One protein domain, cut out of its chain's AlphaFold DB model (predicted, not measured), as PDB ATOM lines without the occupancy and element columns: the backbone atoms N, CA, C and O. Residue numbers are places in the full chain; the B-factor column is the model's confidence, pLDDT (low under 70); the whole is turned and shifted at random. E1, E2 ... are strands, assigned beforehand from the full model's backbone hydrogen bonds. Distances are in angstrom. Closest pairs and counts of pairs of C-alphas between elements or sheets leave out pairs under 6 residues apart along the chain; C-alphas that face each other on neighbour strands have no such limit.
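What this domain is: This is residues 53 to 93 of the 93 residues of the protein "DOMON domain-containing protein" of Strongylus vulgaris (UniProt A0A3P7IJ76). With little regular structure, this is a slender hairpin of two strands, E1 and E2, whose long loop, residues 59 to 76, reaches out to make one end, while the tail, residues 82 to 93, turns back at the other. The 41 printed residues hold E1, then E2, in an antiparallel all-strand sheet of 10 residues, with no named helix. The whole is only just loose, close to extended, with a radius of gyration of the C-alphas of 13.5 A and spans of 41 by 15 by 15 A.

Where its parts are: Find C-alpha 54 at (-55.848, 95.091, 48.936); from there E1, residues 54 to 58, runs 13.0 A. E2, residues 77 to 81, runs 12.4 A to C-alpha 81 at (-59.664, 91.288, 48.130).

How they stand to each other: E1 and E2 form a hairpin, antiparallel at 149 degrees. Look at N 56 and O 79, 2.8 A apart and within hydrogen-bond range. In the loop, residues 64 to 65 pair antiparallel with 68 to 69.

The domain as a whole: The C-alphas farthest apart, of Ala 66 and Glu 85, are separated by 40.7 A. The printed part has no cut, and the E1 to E2 link is long, 18 residues. Look for pLDDT under 70 at residues 60, 62 to 65, 67 to 69 and 87 to 93.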
ATOM      1  N   CYS A  53     -58.373  97.287  45.495       90.31
ATOM      2  CA  CYS A  53     -57.999  95.945  45.903       90.31
ATOM      3  C   CYS A  53     -56.800  95.968  46.853       90.31
ATOM      4  O   CYS A  53     -55.833  96.702  46.660       90.31
ATOM      5  N   GLN A  54     -56.847  95.129  47.879       91.19
ATOM      6  CA  GLN A  54     -55.848  95.091  48.936       91.19
ATOM      7  C   GLN A  54     -55.765  93.700  49.561       91.19
ATOM      8  O   GLN A  54     -56.683  92.888  49.460       91.19
ATOM      9  N   ASN A  55     -54.643  93.421  50.214       90.56
ATOM     10  CA  ASN A  55     -54.432  92.150  50.890       90.56
ATOM     11  C   ASN A  55     -55.039  92.195  52.290       90.56
ATOM     12  O   ASN A  55     -54.712  93.076  53.083       90.56
ATOM     13  N   TRP A  56     -55.915  91.243  52.591       88.69
ATOM     14  CA  TRP A  56     -56.494  91.056  53.916       88.69
ATOM     15  C   TRP A  56     -55.870  89.835  54.567       88.69
ATOM     16  O   TRP A  56     -55.848  88.752  53.983       88.69
ATOM     17  N   SER A  57     -55.357  90.026  55.778       86.44
ATOM     18  CA  SER A  57     -54.728  88.974  56.563       86.44
ATOM     19  C   SER A  57     -55.654  88.545  57.693       86.44
ATOM     20  O   SER A  57     -56.136  89.374  58.461       86.44
ATOM     21  N   PHE A  58     -55.892  87.243  57.784       82.06
ATOM     22  CA  PHE A  58     -56.781  86.619  58.750       82.06
ATOM     23  C   PHE A  58     -55.979  85.726  59.693       82.06
ATOM     24  O   PHE A  58     -55.189  84.885  59.259       82.06
ATOM     25  N   VAL A  59     -56.212  85.912  60.988       79.50
ATOM     26  CA  VAL A  59     -55.740  85.028  62.052       79.50
ATOM     27  C   VAL A  59     -56.965  84.278  62.553       79.50
ATOM     28  O   VAL A  59     -57.900  84.895  63.059       79.50
ATOM     29  N   LYS A  60     -56.995  82.965  62.317       68.69
ATOM     30  CA  LYS A  60     -58.162  82.121  62.607       68.69
ATOM     31  C   LYS A  60     -58.303  81.823  64.099       68.69
ATOM     32  O   LYS A  60     -59.415  81.745  64.608       68.69
ATOM     33  N   GLU A  61     -57.176  81.664  64.776       71.00
ATOM     34  CA  GLU A  61     -57.102  81.224  66.161       71.00
ATOM     35  C   GLU A  61     -55.947  81.917  66.882       71.00
ATOM     36  O   GLU A  61     -54.958  82.328  66.271       71.00
ATOM     37  N   GLY A  62     -56.104  82.057  68.190       68.69
ATOM     38  CA  GLY A  62     -55.099  82.569  69.105       68.69
ATOM     39  C   GLY A  62     -55.465  82.123  70.511       68.69
ATOM     40  O   GLY A  62     -56.653  82.010  70.832       68.69
ATOM     41  N   ASP A  63     -54.457  81.833  71.326       67.75
ATOM     42  CA  ASP A  63     -54.692  81.410  72.700       67.75
ATOM     43  C   ASP A  63     -55.289  82.567  73.512       67.75
ATOM     44  O   ASP A  63     -54.909  83.729  73.358       67.75
ATOM     45  N   LEU A  64     -56.233  82.244  74.392       64.94
ATOM     46  CA  LEU A  64     -56.711  83.155  75.427       64.94
ATOM     47  C   LEU A  64     -56.025  82.750  76.731       64.94
ATOM     48  O   LEU A  64     -56.300  81.676  77.266       64.94
ATOM     49  N   SER A  65     -55.121  83.586  77.238       67.12
ATOM     50  CA  SER A  65     -54.425  83.346  78.505       67.12
ATOM     51  C   SER A  65     -54.736  84.469  79.481       67.12
ATOM     52  O   SER A  65     -54.450  85.622  79.178       67.12
ATOM     53  N   ALA A  66     -55.285  84.133  80.653       70.38
ATOM     54  CA  ALA A  66     -55.567  85.096  81.724       70.38
ATOM     55  C   ALA A  66     -56.343  86.345  81.244       70.38
ATOM     56  O   ALA A  66     -55.942  87.470  81.514       70.38
ATOM     57  N   ASP A  67     -57.439  86.126  80.508       69.62
ATOM     58  CA  ASP A  67     -58.311  87.168  79.935       69.62
ATOM     59  C   ASP A  67     -57.667  88.064  78.857       69.62
ATOM     60  O   ASP A  67     -58.304  88.992  78.355       69.62
ATOM     61  N   GLU A  68     -56.443  87.748  78.426       63.66
ATOM     62  CA  GLU A  68     -55.747  88.429  77.336       63.66
ATOM     63  C   GLU A  68     -55.624  87.533  76.096       63.66
ATOM     64  O   GLU A  68     -55.476  86.309  76.177       63.66
ATOM     65  N   ILE A  69     -55.689  88.159  74.917       68.12
ATOM     66  CA  ILE A  69     -55.431  87.493  73.636       68.12
ATOM     67  C   ILE A  69     -53.914  87.358  73.484       68.12
ATOM     68  O   ILE A  69     -53.212  88.362  73.351       68.12
ATOM     69  N   ALA A  70     -53.414  86.125  73.486       73.75
ATOM     70  CA  ALA A  70     -52.006  85.833  73.265       73.75
ATOM     71  C   ALA A  70     -51.591  86.160  71.816       73.75
ATOM     72  O   ALA A  70     -52.419  86.122  70.895       73.75
ATOM     73  N   PRO A  71     -50.303  86.463  71.569       74.25
ATOM     74  CA  PRO A  71     -49.808  86.665  70.214       74.25
ATOM     75  C   PRO A  71     -50.008  85.404  69.366       74.25
ATOM     76  O   PRO A  71     -49.740  84.287  69.808       74.25
ATOM     77  N   HIS A  72     -50.439  85.582  68.116       75.12
ATOM     78  CA  HIS A  72     -50.533  84.466  67.182       75.12
ATOM     79  C   HIS A  72     -49.127  83.946  66.840       75.12
ATOM     80  O   HIS A  72     -48.218  84.717  66.532       75.12
ATOM     81  N   THR A  73     -48.935  82.629  66.874       76.56
ATOM     82  CA  THR A  73     -47.642  81.987  66.566       76.56
ATOM     83  C   THR A  73     -47.539  81.535  65.109       76.56
ATOM     84  O   THR A  73     -46.450  81.255  64.610       76.56
ATOM     85  N   THR A  74     -48.666  81.495  64.399       80.06
ATOM     86  CA  THR A  74     -48.751  81.102  62.993       80.06
ATOM     87  C   THR A  74     -48.826  82.322  62.078       80.06
ATOM     88  O   THR A  74     -49.267  83.408  62.465       80.06
ATOM     89  N   LYS A  75     -48.359  82.154  60.836       82.75
ATOM     90  CA  LYS A  75     -48.440  83.203  59.819       82.75
ATOM     91  C   LYS A  75     -49.911  83.430  59.432       82.75
ATOM     92  O   LYS A  75     -50.566  82.460  59.051       82.75
ATOM     93  N   PRO A  76     -50.408  84.680  59.437       83.88
ATOM     94  CA  PRO A  76     -51.765  84.982  58.997       83.88
ATOM     95  C   PRO A  76     -52.024  84.545  57.550       83.88
ATOM     96  O   PRO A  76     -51.189  84.751  56.658       83.88
ATOM     97  N   ILE A  77     -53.215  84.007  57.296       86.06
ATOM     98  CA  ILE A  77     -53.666  83.681  55.942       86.06
ATOM     99  C   ILE A  77     -53.952  84.992  55.228       86.06
ATOM    100  O   ILE A  77     -54.747  85.795  55.703       86.06
ATOM    101  N   THR A  78     -53.308  85.223  54.088       88.56
ATOM    102  CA  THR A  78     -53.478  86.463  53.328       88.56
ATOM    103  C   THR A  78     -54.232  86.189  52.039       88.56
ATOM    104  O   THR A  78     -53.837  85.318  51.267       88.56
ATOM    105  N   VAL A  79     -55.299  86.947  51.802       89.12
ATOM    106  CA  VAL A  79     -56.117  86.874  50.588       89.12
ATOM    107  C   VAL A  79     -56.175  88.238  49.916       89.12
ATOM    108  O   VAL A  79     -56.236  89.270  50.583       89.12
ATOM    109  N   HIS A  80     -56.143  88.246  48.587       90.69
ATOM    110  CA  HIS A  80     -56.304  89.467  47.809       90.69
ATOM    111  C   HIS A  80     -57.793  89.761  47.625       90.69
ATOM    112  O   HIS A  80     -58.528  88.927  47.097       90.69
ATOM    113  N   VAL A  81     -58.245  90.926  48.084       89.38
ATOM    114  CA  VAL A  81     -59.664  91.288  48.130       89.38
ATOM    115  C   VAL A  81     -59.875  92.600  47.402       89.38
ATOM    116  O   VAL A  81     -59.200  93.580  47.696       89.38
ATOM    117  N   CYS A  82     -60.862  92.632  46.511       90.81
ATOM    118  CA  CYS A  82     -61.384  93.843  45.886       90.81
ATOM    119  C   CYS A  82     -62.764  94.142  46.491       90.81
ATOM    120  O   CYS A  82     -63.763  93.589  46.022       90.81
ATOM    121  N   PRO A  83     -62.871  94.960  47.557       88.56
ATOM    122  CA  PRO A  83     -64.124  95.106  48.304       88.56
ATOM    123  C   PRO A  83     -65.266  95.671  47.454       88.56
ATOM    124  O   PRO A  83     -66.418  95.280  47.625       88.56
ATOM    125  N   LYS A  84     -64.942  96.532  46.485       88.00
ATOM    126  CA  LYS A  84     -65.899  97.086  45.518       88.00
ATOM    127  C   LYS A  84     -66.500  96.032  44.579       88.00
ATOM    128  O   LYS A  84     -67.610  96.206  44.086       88.00
ATOM    129  N   GLU A  85     -65.780  94.938  44.350       86.38
ATOM    130  CA  GLU A  85     -66.173  93.849  43.451       86.38
ATOM    131  C   GLU A  85     -66.655  92.603  44.207       86.38
ATOM    132  O   GLU A  85     -67.071  91.623  43.587       86.38
ATOM    133  N   CYS A  86     -66.634  92.628  45.545       77.25
ATOM    134  CA  CYS A  86     -67.038  91.503  46.380       77.25
ATOM    135  C   CYS A  86     -68.532  91.203  46.228       77.25
ATOM    136  O   CYS A  86     -69.384  91.807  46.877       77.25
ATOM    137  N   LYS A  87     -68.841  90.216  45.384       66.62
ATOM    138  CA  LYS A  87     -70.187  89.648  45.205       66.62
ATOM    139  C   LYS A  87     -70.377  88.322  45.949       66.62
ATOM    140  O   LYS A  87     -71.473  87.768  45.935       66.62
ATOM    141  N   THR A  88     -69.322  87.797  46.568       63.94
ATOM    142  CA  THR A  88     -69.279  86.454  47.163       63.94
ATOM    143  C   THR A  88     -68.521  86.444  48.493       63.94
ATOM    144  O   THR A  88     -67.881  87.421  48.879       63.94
ATOM    145  N   ILE A  89     -68.635  85.333  49.227       68.62
ATOM    146  CA  ILE A  89     -67.929  85.118  50.494       68.62
ATOM    147  C   ILE A  89     -66.431  84.945  50.206       68.62
ATOM    148  O   ILE A  89     -66.050  84.067  49.440       68.62
ATOM    149  N   VAL A  90     -65.606  85.786  50.831       66.44
ATOM    150  CA  VAL A  90     -64.152  85.868  50.598       66.44
ATOM    151  C   VAL A  90     -63.371  84.818  51.394       66.44
ATOM    152  O   VAL A  90     -62.298  84.394  50.980       66.44
ATOM    153  N   PHE A  91     -63.915  84.376  52.527       60.16
ATOM    154  CA  PHE A  91     -63.308  83.359  53.377       60.16
ATOM    155  C   PHE A  91     -64.406  82.490  53.999       60.16
ATOM    156  O   PHE A  91     -65.367  83.014  54.570       60.16
ATOM    157  N   ARG A  92     -64.289  81.172  53.836       54.94
ATOM    158  CA  ARG A  92     -65.180  80.155  54.400       54.94
ATOM    159  C   ARG A  92     -64.293  79.030  54.925       54.94
ATOM    160  O   ARG A  92     -63.406  78.599  54.192       54.94
ATOM    161  N   ASP A  93     -64.525  78.635  56.171       54.06
ATOM    162  CA  ASP A  93     -63.904  77.455  56.782       54.06
ATOM    163  C   ASP A  93     -64.439  76.153  56.176       54.06
ATOM    164  O   ASP A  93     -65.653  76.109  55.852       54.06
TER     165      ASP A  93